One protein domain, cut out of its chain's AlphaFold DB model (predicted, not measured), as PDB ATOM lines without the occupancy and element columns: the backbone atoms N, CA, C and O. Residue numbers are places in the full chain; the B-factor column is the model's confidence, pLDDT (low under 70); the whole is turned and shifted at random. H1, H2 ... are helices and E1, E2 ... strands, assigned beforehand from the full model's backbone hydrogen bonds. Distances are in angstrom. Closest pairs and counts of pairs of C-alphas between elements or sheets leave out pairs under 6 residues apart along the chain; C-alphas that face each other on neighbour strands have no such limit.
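AT A GLANCE: This is residues 4 to 105 of the 276 residues of the protein "Putative retrotransposon hot spot protein (RHS,)" of Trypanosoma cruzi (UniProt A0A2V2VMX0). A twisted five-stranded sheet stands between two helices, H1 over one face and H2 over the other, making three layers. A third helix, H3, sits off one end of the sheet, past the end of E5, and the long link of residues 69 to 86 loops on the same side of the sheet as H2. The printed part has 102 residues, with three named helices and five named strands in the order H1 E1 E2 E3 H2 E4 E5 H3; the class is mixed, helices and strands. The mixed sheet has the order E3 E2 E1 E4 E5. The whole is compact, with a radius of gyration of the C-alphas of 13.3 A and spans of 39 by 27 by 24 A.

IN THESE COORDINATES: H1, residues 4 to 12, begins at C-alpha 4 (4.435, 14.195, -9.201) and is 12.1 A long. The strands E1, residues 21 to 26, E2, residues 29 to 34, and E3, residues 39 to 44, measure 16.4, 16.2 and 16.7 A. H2, residues 46 to 58, is the longest helix, 18.3 A from C-alpha 46 (21.614, 19.036, -3.285) to C-alpha 58. E4, residues 63 to 68, is 16.4 A long, and E5, residues 87 to 91, is 13.3 A. H3, residues 96 to 103, is 10.2 A long and ends at C-alpha 103 (2.739, 31.025, -0.423).

HOW THE PARTS SIT: E1, E2 and E3 form a meander, each strand the antiparallel neighbour of the one before, and E1 and E2, like E2 and E3, are a hairpin. N 24 and O 31 are 2.8 A apart, and N 32 and O 41 are 2.8 A apart, both within hydrogen-bond range. E1 and E4 are parallel at 12 degrees, with N 23 and O 64 at 2.8 A. E4 and E5 are parallel at 14 degrees, with N 67 and O 89 at 2.8 A. E3 and E5 are the edge strands. The sheet is twisted, its C-alphas lying up to 4.3 A off its best plane. E3, H2 and E4 form a split strand-helix-strand unit, two strands running the same way with E2 and E1 between them, and its crossover is right-handed. H1 is on the sheet at a height of 8.8 A, over E1 and E4 and along the strands; its closest C-alphas to E4 are those of Gly 4 and Asp 68, 6.1 A. H2 is on the opposite face at a height of 9.7 A, over E2 and E1; the closest C-alphas of H2 and E2 are those of Ser 49 and Met 30, 6.4 A. H3 is not on the sheet, and it is apart from H1 and H2. In H1 and H2 every O i to N i+4 pair is within hydrogen-bond range; in H3, 3 of 4 are.

THE WHOLE: The two C-alphas farthest apart are those of Thr 37 and Ile 97, 39.8 A. The printed part has no cut. The link from E4 to E5, 18 residues, is long. The mean pLDDT of the printed part is 80.3, and confidence is low, under 70, at residues 70 to 84 and 93 to 105.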
ATOM      1  N   GLY A   4       3.168  13.890  -8.529       81.25
ATOM      2  CA  GLY A   4       4.435  14.195  -9.201       81.25
ATOM      3  C   GLY A   4       4.664  13.366 -10.469       81.25
ATOM      4  O   GLY A   4       5.029  13.914 -11.503       81.25
ATOM      5  N   SER A   5       4.373  12.060 -10.444       81.38
ATOM      6  CA  SER A   5       4.496  11.203 -11.635       81.38
ATOM      7  C   SER A   5       3.465  11.513 -12.721       81.38
ATOM      8  O   SER A   5       3.795  11.428 -13.900       81.38
ATOM      9  N   TYR A   6       2.240  11.895 -12.346       83.19
ATOM     10  CA  TYR A   6       1.219  12.305 -13.314       83.19
ATOM     11  C   TYR A   6       1.611  13.614 -14.008       83.19
ATOM     12  O   TYR A   6       1.607  13.688 -15.233       83.19
ATOM     13  N   LEU A   7       2.044  14.617 -13.238       87.69
ATOM     14  CA  LEU A   7       2.558  15.873 -13.790       87.69
ATOM     15  C   LEU A   7       3.776  15.636 -14.683       87.69
ATOM     16  O   LEU A   7       3.876  16.221 -15.758       87.69
ATOM     17  N   LEU A   8       4.678  14.738 -14.276       91.69
ATOM     18  CA  LEU A   8       5.827  14.360 -15.090       91.69
ATOM     19  C   LEU A   8       5.377  13.782 -16.433       91.69
ATOM     20  O   LEU A   8       5.883  14.204 -17.467       91.69
ATOM     21  N   TYR A   9       4.407  12.864 -16.431       89.69
ATOM     22  CA  TYR A   9       3.844  12.318 -17.662       89.69
ATOM     23  C   TYR A   9       3.285  13.427 -18.565       89.69
ATOM     24  O   TYR A   9       3.655  13.484 -19.737       89.69
ATOM     25  N   GLN A  10       2.476  14.340 -18.018       90.19
ATOM     26  CA  GLN A  10       1.892  15.457 -18.771       90.19
ATOM     27  C   GLN A  10       2.969  16.353 -19.401       90.19
ATOM     28  O   GLN A  10       2.944  16.617 -20.602       90.19
ATOM     29  N   LEU A  11       3.979  16.758 -18.624       92.88
ATOM     30  CA  LEU A  11       5.069  17.603 -19.119       92.88
ATOM     31  C   LEU A  11       5.927  16.894 -20.180       92.88
ATOM     32  O   LEU A  11       6.386  17.526 -21.130       92.88
ATOM     33  N   LEU A  12       6.127  15.578 -20.062       92.94
ATOM     34  CA  LEU A  12       6.873  14.802 -21.056       92.94
ATOM     35  C   LEU A  12       6.134  14.651 -22.395       92.94
ATOM     36  O   LEU A  12       6.802  14.415 -23.405       92.94
ATOM     37  N   HIS A  13       4.812  14.830 -22.423       90.69
ATOM     38  CA  HIS A  13       3.983  14.799 -23.638       90.69
ATOM     39  C   HIS A  13       3.651  16.196 -24.186       90.69
ATOM     40  O   HIS A  13       2.968  16.310 -25.198       90.69
ATOM     41  N   TYR A  14       4.157  17.260 -23.557       91.50
ATOM     42  CA  TYR A  14       3.960  18.630 -24.026       91.50
ATOM     43  C   TYR A  14       4.737  18.925 -25.323       91.50
ATOM     44  O   TYR A  14       5.532  18.119 -25.791       91.50
ATOM     45  N   ASP A  15       4.590  20.105 -25.905       90.62
ATOM     46  CA  ASP A  15       5.401  20.513 -27.057       90.62
ATOM     47  C   ASP A  15       6.904  20.582 -26.689       90.62
ATOM     48  O   ASP A  15       7.290  21.215 -25.701       90.62
ATOM     49  N   VAL A  16       7.760  19.891 -27.450       88.31
ATOM     50  CA  VAL A  16       9.214  19.822 -27.208       88.31
ATOM     51  C   VAL A  16       9.939  21.123 -27.562       88.31
ATOM     52  O   VAL A  16      10.949  21.446 -26.934       88.31
ATOM     53  N   GLU A  17       9.415  21.915 -28.500       87.81
ATOM     54  CA  GLU A  17      10.001  23.209 -28.887       87.81
ATOM     55  C   GLU A  17       9.797  24.275 -27.798       87.81
ATOM     56  O   GLU A  17      10.579  25.226 -27.637       87.81
ATOM     57  N   LYS A  18       8.734  24.091 -27.010       89.81
ATOM     58  CA  LYS A  18       8.394  24.935 -25.863       89.81
ATOM     59  C   LYS A  18       9.032  24.437 -24.574       89.81
ATOM     60  O   LYS A  18       9.424  25.258 -23.749       89.81
ATOM     61  N   LEU A  19       9.165  23.121 -24.414       92.38
ATOM     62  CA  LEU A  19       9.671  22.497 -23.198       92.38
ATOM     63  C   LEU A  19      10.696  21.407 -23.519       92.38
ATOM     64  O   LEU A  19      10.341  20.268 -23.817       92.38
ATOM     65  N   GLN A  20      11.978  21.742 -23.404       93.81
ATOM     66  CA  GLN A  20      13.081  20.851 -23.767       93.81
ATOM     67  C   GLN A  20      13.509  19.950 -22.607       93.81
ATOM     68  O   GLN A  20      13.958  18.823 -22.828       93.81
ATOM     69  N   VAL A  21      13.378  20.429 -21.366       94.88
ATOM     70  CA  VAL A  21      13.852  19.715 -20.177       94.88
ATOM     71  C   VAL A  21      12.780  19.667 -19.097       94.88
ATOM     72  O   VAL A  21      12.199  20.685 -18.736       94.88
ATOM     73  N   VAL A  22      12.553  18.486 -18.526       94.88
ATOM     74  CA  VAL A  22      11.744  18.335 -17.309       94.88
ATOM     75  C   VAL A  22      12.635  17.799 -16.204       94.88
ATOM     76  O   VAL A  22      13.347  16.814 -16.395       94.88
ATOM     77  N   VAL A  23      12.615  18.447 -15.048       93.38
ATOM     78  CA  VAL A  23      13.380  18.028 -13.875       93.38
ATOM     79  C   VAL A  23      12.413  17.538 -12.813       93.38
ATOM     80  O   VAL A  23      11.504  18.263 -12.436       93.38
ATOM     81  N   HIS A  24      12.611  16.324 -12.309       92.44
ATOM     82  CA  HIS A  24      11.832  15.777 -11.203       92.44
ATOM     83  C   HIS A  24      12.734  15.547  -9.991       92.44
ATOM     84  O   HIS A  24      13.611  14.676  -9.998       92.44
ATOM     85  N   CYS A  25      12.528  16.344  -8.951       87.12
ATOM     86  CA  CYS A  25      13.217  16.242  -7.674       87.12
ATOM     87  C   CYS A  25      12.362  15.441  -6.693       87.12
ATOM     88  O   CYS A  25      11.202  15.770  -6.476       87.12
ATOM     89  N   PHE A  26      12.950  14.420  -6.071       83.06
ATOM     90  CA  PHE A  26      12.317  13.636  -5.013       83.06
ATOM     91  C   PHE A  26      13.334  13.356  -3.903       83.06
ATOM     92  O   PHE A  26      14.262  12.545  -4.051       83.06
ATOM     93  N   GLY A  27      13.186  14.060  -2.779       78.25
ATOM     94  CA  GLY A  27      14.177  14.048  -1.702       78.25
ATOM     95  C   GLY A  27      15.550  14.531  -2.187       78.25
ATOM     96  O   GLY A  27      15.671  15.624  -2.723       78.25
ATOM     97  N   ILE A  28      16.595  13.713  -2.013       81.38
ATOM     98  CA  ILE A  28      17.970  14.044  -2.447       81.38
ATOM     99  C   ILE A  28      18.271  13.638  -3.897       81.38
ATOM    100  O   ILE A  28      19.420  13.738  -4.334       81.38
ATOM    101  N   LYS A  29      17.290  13.076  -4.609       88.44
ATOM    102  CA  LYS A  29      17.449  12.579  -5.979       88.44
ATOM    103  C   LYS A  29      16.836  13.586  -6.944       88.44
ATOM    104  O   LYS A  29      15.726  14.059  -6.713       88.44
ATOM    105  N   MET A  30      17.532  13.851  -8.038       91.50
ATOM    106  CA  MET A  30      17.046  14.670  -9.140       91.50
ATOM    107  C   MET A  30      17.153  13.880 -10.438       91.50
ATOM    108  O   MET A  30      18.211  13.335 -10.750       91.50
ATOM    109  N   TYR A  31      16.063  13.825 -11.189       94.56
ATOM    110  CA  TYR A  31      16.001  13.204 -12.506       94.56
ATOM    111  C   TYR A  31      15.821  14.298 -13.550       94.56
ATOM    112  O   TYR A  31      14.878  15.079 -13.458       94.56
ATOM    113  N   VAL A  32      16.723  14.363 -14.524       95.88
ATOM    114  CA  VAL A  32      16.670  15.315 -15.637       95.88
ATOM    115  C   VAL A  32      16.272  14.550 -16.885       95.88
ATOM    116  O   VAL A  32      17.003  13.664 -17.325       95.88
ATOM    117  N   PHE A  33      15.119  14.891 -17.440       96.44
ATOM    118  CA  PHE A  33      14.594  14.340 -18.679       96.44
ATOM    119  C   PHE A  33      14.877  15.339 -19.797       96.44
ATOM    120  O   PHE A  33      14.173  16.342 -19.927       96.44
ATOM    121  N   ASN A  34      15.919  15.085 -20.588       94.12
ATOM    122  CA  ASN A  34      16.196  15.866 -21.785       94.12
ATOM    123  C   ASN A  34      15.367  15.298 -22.938       94.12
ATOM    124  O   ASN A  34      15.607  14.186 -23.411       94.12
ATOM    125  N   ARG A  35      14.370  16.063 -23.373       93.00
ATOM    126  CA  ARG A  35      13.397  15.639 -24.383       93.00
ATOM    127  C   ARG A  35      13.951  15.768 -25.803       93.00
ATOM    128  O   ARG A  35      13.535  15.012 -26.675       93.00
ATOM    129  N   THR A  36      14.936  16.644 -26.009       89.38
ATOM    130  CA  THR A  36      15.649  16.807 -27.284       89.38
ATOM    131  C   THR A  36      16.552  15.609 -27.568       89.38
ATOM    132  O   THR A  36      16.515  15.048 -28.659       89.38
ATOM    133  N   THR A  37      17.341  15.179 -26.580       92.44
ATOM    134  CA  THR A  37      18.258  14.033 -26.726       92.44
ATOM    135  C   THR A  37      17.627  12.699 -26.335       92.44
ATOM    136  O   THR A  37      18.223  11.654 -26.575       92.44
ATOM    137  N   LYS A  38      16.424  12.720 -25.744       91.88
ATOM    138  CA  LYS A  38      15.707  11.553 -25.196       91.88
ATOM    139  C   LYS A  38      16.508  10.794 -24.128       91.88
ATOM    140  O   LYS A  38      16.382   9.579 -23.994       91.88
ATOM    141  N   ILE A  39      17.319  11.514 -23.351       94.56
ATOM    142  CA  ILE A  39      18.146  10.958 -22.271       94.56
ATOM    143  C   ILE A  39      17.547  11.322 -20.913       94.56
ATOM    144  O   ILE A  39      17.116  12.455 -20.687       94.56
ATOM    145  N   VAL A  40      17.581  10.363 -19.987       96.31
ATOM    146  CA  VAL A  40      17.267  10.587 -18.574       96.31
ATOM    147  C   VAL A  40      18.536  10.434 -17.749       96.31
ATOM    148  O   VAL A  40      19.180   9.386 -17.779       96.31
ATOM    149  N   THR A  41      18.890  11.463 -16.984       96.94
ATOM    150  CA  THR A  41      20.068  11.438 -16.110       96.94
ATOM    151  C   THR A  41      19.661  11.633 -14.661       96.94
ATOM    152  O   THR A  41      18.856  12.503 -14.330       96.94
ATOM    153  N   LYS A  42      20.219  10.805 -13.779       96.50
ATOM    154  CA  LYS A  42      19.968  10.859 -12.341       96.50
ATOM    155  C   LYS A  42      21.154  11.495 -11.627       96.50
ATOM    156  O   LYS A  42      22.280  11.028 -11.757       96.50
ATOM    157  N   TYR A  43      20.862  12.472 -10.784       92.62
ATOM    158  CA  TYR A  43      21.807  13.119  -9.886       92.62
ATOM    159  C   TYR A  43      21.391  12.897  -8.434       92.62
ATOM    160  O   TYR A  43      20.207  12.741  -8.118       92.62
ATOM    161  N   VAL A  44      22.377  12.848  -7.540       89.88
ATOM    162  CA  VAL A  44      22.162  12.658  -6.104       89.88
ATOM    163  C   VAL A  44      22.911  13.742  -5.336       89.88
ATOM    164  O   VAL A  44      24.084  14.003  -5.601       89.88
ATOM    165  N   GLY A  45      22.223  14.349  -4.371       85.75
ATOM    166  CA  GLY A  45      22.751  15.392  -3.499       85.75
ATOM    167  C   GLY A  45      22.394  16.803  -3.966       85.75
ATOM    168  O   GLY A  45      22.408  17.116  -5.159       85.75
ATOM    169  N   ASN A  46      22.093  17.680  -3.003       81.94
ATOM    170  CA  ASN A  46      21.614  19.036  -3.285       81.94
ATOM    171  C   ASN A  46      22.660  19.878  -4.024       81.94
ATOM    172  O   ASN A  46      22.316  20.552  -4.986       81.94
ATOM    173  N   LYS A  47      23.938  19.814  -3.616       84.62
ATOM    174  CA  LYS A  47      25.023  20.578  -4.261       84.62
ATOM    175  C   LYS A  47      25.147  20.229  -5.748       84.62
ATOM    176  O   LYS A  47      25.119  21.120  -6.589       84.62
ATOM    177  N   THR A  48      25.205  18.935  -6.061       87.44
ATOM    178  CA  THR A  48      25.254  18.428  -7.439       87.44
ATOM    179  C   THR A  48      24.028  18.867  -8.231       87.44
ATOM    180  O   THR A  48      24.155  19.368  -9.342       87.44
ATOM    181  N   SER A  49      22.840  18.732  -7.637       88.00
ATOM    182  CA  SER A  49      21.577  19.077  -8.293       88.00
ATOM    183  C   SER A  49      21.501  20.564  -8.654       88.00
ATOM    184  O   SER A  49      21.175  20.897  -9.790       88.00
ATOM    185  N   LYS A  50      21.895  21.453  -7.731       85.31
ATOM    186  CA  LYS A  50      21.972  22.903  -7.976       85.31
ATOM    187  C   LYS A  50      22.963  23.254  -9.084       85.31
ATOM    188  O   LYS A  50      22.649  24.063  -9.947       85.31
ATOM    189  N   SER A  51      24.143  22.629  -9.084       88.44
ATOM    190  CA  SER A  51      25.151  22.866 -10.126       88.44
ATOM    191  C   SER A  51      24.646  22.461 -11.511       88.44
ATOM    192  O   SER A  51      24.890  23.171 -12.483       88.44
ATOM    193  N   VAL A  52      23.941  21.332 -11.603       90.56
ATOM    194  CA  VAL A  52      23.358  20.857 -12.862       90.56
ATOM    195  C   VAL A  52      22.256  21.800 -13.334       90.56
ATOM    196  O   VAL A  52      22.284  22.199 -14.492       90.56
ATOM    197  N   LEU A  53      21.337  22.214 -12.454       88.88
ATOM    198  CA  LEU A  53      20.301  23.198 -12.791       88.88
ATOM    199  C   LEU A  53      20.902  24.512 -13.300       88.88
ATOM    200  O   LEU A  53      20.490  24.995 -14.351       88.88
ATOM    201  N   GLY A  54      21.937  25.026 -12.627       87.62
ATOM    202  CA  GLY A  54      22.663  26.215 -13.073       87.62
ATOM    203  C   GLY A  54      23.251  26.068 -14.480       87.62
ATOM    204  O   GLY A  54      23.103  26.970 -15.301       87.62
ATOM    205  N   GLY A  55      23.851  24.915 -14.792       89.75
ATOM    206  CA  GLY A  55      24.363  24.623 -16.136       89.75
ATOM    207  C   GLY A  55      23.261  24.538 -17.199       89.75
ATOM    208  O   GLY A  55      23.421  25.065 -18.300       89.75
ATOM    209  N   LEU A  56      22.115  23.930 -16.865       89.75
ATOM    210  CA  LEU A  56      20.950  23.870 -17.757       89.75
ATOM    211  C   LEU A  56      20.411  25.276 -18.054       89.75
ATOM    212  O   LEU A  56      20.127  25.583 -19.211       89.75
ATOM    213  N   TRP A  57      20.339  26.151 -17.051       86.81
ATOM    214  CA  TRP A  57      19.918  27.542 -17.237       86.81
ATOM    215  C   TRP A  57      20.895  28.342 -18.100       86.81
ATOM    216  O   TRP A  57      20.473  29.000 -19.047       86.81
ATOM    217  N   GLN A  58      22.201  28.243 -17.833       87.19
ATOM    218  CA  GLN A  58      23.240  28.933 -18.613       87.19
ATOM    219  C   GLN A  58      23.263  28.508 -20.085       87.19
ATOM    220  O   GLN A  58      23.619  29.302 -20.951       87.19
ATOM    221  N   SER A  59      22.851  27.273 -20.379       88.75
ATOM    222  CA  SER A  59      22.730  26.778 -21.752       88.75
ATOM    223  C   SER A  59      21.526  27.340 -22.524       88.75
ATOM    224  O   SER A  59      21.370  27.040 -23.706       88.75
ATOM    225  N   GLY A  60      20.658  28.129 -21.878       88.12
ATOM    226  CA  GLY A  60      19.457  28.698 -22.494       88.12
ATOM    227  C   GLY A  60      18.344  27.680 -22.763       88.12
ATOM    228  O   GLY A  60      17.392  27.992 -23.477       88.12
ATOM    229  N   MET A  61      18.442  26.463 -22.213       89.12
ATOM    230  CA  MET A  61      17.400  25.451 -22.371       89.12
ATOM    231  C   MET A  61      16.105  25.885 -21.691       89.12
ATOM    232  O   MET A  61      16.127  26.453 -20.600       89.12
ATOM    233  N   LYS A  62      14.965  25.561 -22.307       91.06
ATOM    234  CA  LYS A  62      13.635  25.783 -21.722       91.06
ATOM    235  C   LYS A  62      13.218  24.568 -20.910       91.06
ATOM    236  O   LYS A  62      13.204  23.452 -21.441       91.06
ATOM    237  N   GLY A  63      12.828  24.767 -19.659       91.50
ATOM    238  CA  GLY A  63      12.472  23.643 -18.813       91.50
ATOM    239  C   GLY A  63      11.497  23.941 -17.693       91.50
ATOM    240  O   GLY A  63      11.074  25.075 -17.471       91.50
ATOM    241  N   TYR A  64      11.127  22.866 -17.007       92.62
ATOM    242  CA  TYR A  64      10.148  22.882 -15.932       92.62
ATOM    243  C   TYR A  64      10.585  21.957 -14.803       92.62
ATOM    244  O   TYR A  64      11.134  20.879 -15.055       92.62
ATOM    245  N   ILE A  65      10.330  22.361 -13.561       90.50
ATOM    246  CA  ILE A  65      10.730  21.609 -12.372       90.50
ATOM    247  C   ILE A  65       9.490  21.077 -11.652       90.50
ATOM    248  O   ILE A  65       8.569  21.821 -11.338       90.50
ATOM    249  N   ILE A  66       9.480  19.784 -11.351       90.56
ATOM    250  CA  ILE A  66       8.573  19.158 -10.392       90.56
ATOM    251  C   ILE A  66       9.386  18.873  -9.135       90.56
ATOM    252  O   ILE A  66      10.346  18.101  -9.178       90.56
ATOM    253  N   TYR A  67       9.002  19.474  -8.016       85.44
ATOM    254  CA  TYR A  67       9.646  19.265  -6.727       85.44
ATOM    255  C   TYR A  67       8.706  18.511  -5.783       85.44
ATOM    256  O   TYR A  67       7.811  19.100  -5.183       85.44
ATOM    257  N   ASP A  68       8.897  17.197  -5.661       83.06
ATOM    258  CA  ASP A  68       8.113  16.330  -4.780       83.06
ATOM    259  C   ASP A  68       8.759  16.267  -3.382       83.06
ATOM    260  O   ASP A  68       9.865  15.740  -3.165       83.06
ATOM    261  N   VAL A  69       8.074  16.890  -2.423       73.81
ATOM    262  CA  VAL A  69       8.573  17.144  -1.073       73.81
ATOM    263  C   VAL A  69       8.489  15.869  -0.235       73.81
ATOM    264  O   VAL A  69       7.473  15.545   0.378       73.81
ATOM    265  N   ALA A  70       9.614  15.161  -0.154       63.22
ATOM    266  CA  ALA A  70       9.711  13.893   0.571       63.22
ATOM    267  C   ALA A  70       9.783  14.027   2.111       63.22
ATOM    268  O   ALA A  70       9.543  13.046   2.816       63.22
ATOM    269  N   ARG A  71      10.143  15.199   2.667       56.47
ATOM    270  CA  ARG A  71      10.285  15.418   4.124       56.47
ATOM    271  C   ARG A  71       9.366  16.540   4.608       56.47
ATOM    272  O   ARG A  71       9.427  17.653   4.097       56.47
ATOM    273  N   LYS A  72       8.555  16.251   5.634       52.50
ATOM    274  CA  LYS A  72       7.686  17.235   6.306       52.50
ATOM    275  C   LYS A  72       8.490  18.476   6.720       52.50
ATOM    276  O   LYS A  72       9.564  18.335   7.300       52.50
ATOM    277  N   GLY A  73       7.961  19.670   6.444       48.78
ATOM    278  CA  GLY A  73       8.491  20.935   6.968       48.78
ATOM    279  C   GLY A  73       9.807  21.426   6.362       48.78
ATOM    280  O   GLY A  73      10.344  22.419   6.849       48.78
ATOM    281  N   THR A  74      10.345  20.769   5.329       54.25
ATOM    282  CA  THR A  74      11.555  21.260   4.648       54.25
ATOM    283  C   THR A  74      11.138  22.136   3.471       54.25
ATOM    284  O   THR A  74      10.444  21.667   2.572       54.25
ATOM    285  N   LEU A  75      11.537  23.410   3.494       55.44
ATOM    286  CA  LEU A  75      11.384  24.320   2.357       55.44
ATOM    287  C   LEU A  75      12.059  23.719   1.112       55.44
ATOM    288  O   LEU A  75      13.102  23.070   1.268       55.44
ATOM    289  N   PRO A  76      11.529  23.949  -0.108       56.50
ATOM    290  CA  PRO A  76      12.334  23.802  -1.308       56.50
ATOM    291  C   PRO A  76      13.622  24.586  -1.081       56.50
ATOM    292  O   PRO A  76      13.597  25.762  -0.719       56.50
ATOM    293  N   ASP A  77      14.754  23.901  -1.186       60.69
ATOM    294  CA  ASP A  77      16.050  24.538  -1.006       60.69
ATOM    295  C   ASP A  77      16.133  25.689  -2.027       60.69
ATOM    296  O   ASP A  77      15.925  25.467  -3.218       60.69
ATOM    297  N   THR A  78      16.352  26.928  -1.573       57.84
ATOM    298  CA  THR A  78      16.141  28.155  -2.375       57.84
ATOM    299  C   THR A  78      16.938  28.177  -3.678       57.84
ATOM    300  O   THR A  78      16.557  28.850  -4.626       57.84
ATOM    301  N   GLY A  79      18.005  27.379  -3.773       59.06
ATOM    302  CA  GLY A  79      18.757  27.174  -5.015       59.06
ATOM    303  C   GLY A  79      18.045  26.346  -6.094       59.06
ATOM    304  O   GLY A  79      18.640  26.128  -7.144       59.06
ATOM    305  N   PHE A  80      16.831  25.847  -5.845       61.44
ATOM    306  CA  PHE A  80      15.963  25.243  -6.862       61.44
ATOM    307  C   PHE A  80      14.947  26.237  -7.428       61.44
ATOM    308  O   PHE A  80      14.364  25.938  -8.468       61.44
ATOM    309  N   ALA A  81      14.724  27.383  -6.766       63.03
ATOM    310  CA  ALA A  81      13.782  28.389  -7.239       63.03
ATOM    311  C   ALA A  81      14.146  28.785  -8.682       63.03
ATOM    312  O   ALA A  81      15.324  29.045  -8.951       63.03
ATOM    313  N   PRO A  82      13.185  28.780  -9.622       62.47
ATOM    314  CA  PRO A  82      13.490  29.061 -11.014       62.47
ATOM    315  C   PRO A  82      14.095  30.457 -11.182       62.47
ATOM    316  O   PRO A  82      13.529  31.444 -10.715       62.47
ATOM    317  N   SER A  83      15.219  30.562 -11.890       60.12
ATOM    318  CA  SER A  83      15.613  31.824 -12.521       60.12
ATOM    319  C   SER A  83      14.685  32.130 -13.706       60.12
ATOM    320  O   SER A  83      14.034  31.224 -14.233       60.12
ATOM    321  N   SER A  84      14.645  33.394 -14.144       61.72
ATOM    322  CA  SER A  84      13.771  33.886 -15.223       61.72
ATOM    323  C   SER A  84      13.645  32.896 -16.395       61.72
ATOM    324  O   SER A  84      14.639  32.594 -17.056       61.72
ATOM    325  N   GLY A  85      12.426  32.409 -16.654       71.38
ATOM    326  CA  GLY A  85      12.077  31.602 -17.832       71.38
ATOM    327  C   GLY A  85      11.693  30.139 -17.574       71.38
ATOM    328  O   GLY A  85      11.109  29.526 -18.465       71.38
ATOM    329  N   TRP A  86      11.971  29.572 -16.394       86.94
ATOM    330  CA  TRP A  86      11.514  28.220 -16.024       86.94
ATOM    331  C   TRP A  86      10.317  28.273 -15.072       86.94
ATOM    332  O   TRP A  86      10.245  29.137 -14.203       86.94
ATOM    333  N   GLY A  87       9.396  27.317 -15.211       85.31
ATOM    334  CA  GLY A  87       8.308  27.103 -14.253       85.31
ATOM    335  C   GLY A  87       8.650  26.025 -13.223       85.31
ATOM    336  O   GLY A  87       9.482  25.148 -13.474       85.31
ATOM    337  N   MET A  88       7.992  26.067 -12.064       86.62
ATOM    338  CA  MET A  88       8.097  25.027 -11.041       86.62
ATOM    339  C   MET A  88       6.727  24.693 -10.452       86.62
ATOM    340  O   MET A  88       5.981  25.591 -10.077       86.62
ATOM    341  N   ILE A  89       6.450  23.397 -10.291       86.00
ATOM    342  CA  ILE A  89       5.388  22.889  -9.418       86.00
ATOM    343  C   ILE A  89       6.029  22.195  -8.228       86.00
ATOM    344  O   ILE A  89       6.862  21.300  -8.376       86.00
ATOM    345  N   VAL A  90       5.585  22.577  -7.038       81.31
ATOM    346  CA  VAL A  90       5.916  21.894  -5.793       81.31
ATOM    347  C   VAL A  90       4.753  20.977  -5.433       81.31
ATOM    348  O   VAL A  90       3.608  21.415  -5.343       81.31
ATOM    349  N   VAL A  91       5.041  19.694  -5.234       79.88
ATOM    350  CA  VAL A  91       4.060  18.689  -4.817       79.88
ATOM    351  C   VAL A  91       4.335  18.335  -3.364       79.88
ATOM    352  O   VAL A  91       5.437  17.910  -3.020       79.88
ATOM    353  N   SER A  92       3.336  18.484  -2.496       71.50
ATOM    354  CA  SER A  92       3.472  18.155  -1.079       71.50
ATOM    355  C   SER A  92       2.251  17.456  -0.515       71.50
ATOM    356  O   SER A  92       1.138  17.564  -1.026       71.50
ATOM    357  N   SER A  93       2.444  16.773   0.612       64.94
ATOM    358  CA  SER A  93       1.319  16.412   1.470       64.94
ATOM    359  C   SER A  93       0.596  17.675   1.971       64.94
ATOM    360  O   SER A  93       1.281  18.674   2.218       64.94
ATOM    361  N   PRO A  94      -0.726  17.621   2.205       55.50
ATOM    362  CA  PRO A  94      -1.486  18.728   2.781       55.50
ATOM    363  C   PRO A  94      -1.039  18.956   4.232       55.50
ATOM    364  O   PRO A  94      -1.472  18.272   5.156       55.50
ATOM    365  N   ASN A  95      -0.089  19.865   4.434       56.53
ATOM    366  CA  ASN A  95       0.328  20.349   5.744       56.53
ATOM    367  C   ASN A  95       0.482  21.870   5.656       56.53
ATOM    368  O   ASN A  95       1.389  22.360   4.978       56.53
ATOM    369  N   LEU A  96      -0.404  22.589   6.348       52.03
ATOM    370  CA  LEU A  96      -0.520  24.047   6.268       52.03
ATOM    371  C   LEU A  96       0.759  24.774   6.685       52.03
ATOM    372  O   LEU A  96       1.182  25.688   5.998       52.03
ATOM    373  N   ILE A  97       1.466  24.298   7.717       54.94
ATOM    374  CA  ILE A  97       2.688  24.957   8.219       54.94
ATOM    375  C   ILE A  97       3.773  25.034   7.134       54.94
ATOM    376  O   ILE A  97       4.563  25.978   7.084       54.94
ATOM    377  N   SER A  98       3.848  24.012   6.277       57.12
ATOM    378  CA  SER A  98       4.773  24.025   5.138       57.12
ATOM    379  C   SER A  98       4.250  24.922   4.015       57.12
ATOM    380  O   SER A  98       5.034  25.656   3.426       57.12
ATOM    381  N   TYR A  99       2.938  24.901   3.770       58.69
ATOM    382  CA  TYR A  99       2.268  25.673   2.726       58.69
ATOM    383  C   TYR A  99       2.317  27.191   2.966       58.69
ATOM    384  O   TYR A  99       2.718  27.922   2.065       58.69
ATOM    385  N   ASP A 100       2.027  27.669   4.180       59.41
ATOM    386  CA  ASP A 100       2.023  29.103   4.514       59.41
ATOM    387  C   ASP A 100       3.402  29.736   4.303       59.41
ATOM    388  O   ASP A 100       3.534  30.879   3.870       59.41
ATOM    389  N   LYS A 101       4.472  28.974   4.550       63.03
ATOM    390  CA  LYS A 101       5.838  29.429   4.266       63.03
ATOM    391  C   LYS A 101       6.153  29.476   2.769       63.03
ATOM    392  O   LYS A 101       7.083  30.183   2.395       63.03
ATOM    393  N   TRP A 102       5.435  28.726   1.934       62.91
ATOM    394  CA  TRP A 102       5.639  28.678   0.481       62.91
ATOM    395  C   TRP A 102       4.824  29.730  -0.250       62.91
ATOM    396  O   TRP A 102       5.363  30.365  -1.144       62.91
ATOM    397  N   VAL A 103       3.578  29.967   0.165       59.66
ATOM    398  CA  VAL A 103       2.739  31.025  -0.423       59.66
ATOM    399  C   VAL A 103       3.389  32.396  -0.253       59.66
ATOM    400  O   VAL A 103       3.373  33.216  -1.166       59.66
ATOM    401  N   ASN A 104       4.048  32.610   0.887       61.91
ATOM    402  CA  ASN A 104       4.789  33.837   1.170       61.91
ATOM    403  C   ASN A 104       6.082  33.996   0.338       61.91
ATOM    404  O   ASN A 104       6.701  35.060   0.374       61.91
ATOM    405  N   GLN A 105       6.508  32.975  -0.417       57.78
ATOM    406  CA  GLN A 105       7.554  33.111  -1.430       57.78
ATOM    407  C   GLN A 105       6.888  33.580  -2.735       57.78
ATOM    408  O   GLN A 105       6.245  32.796  -3.424       57.78
TER     409      GLN A 105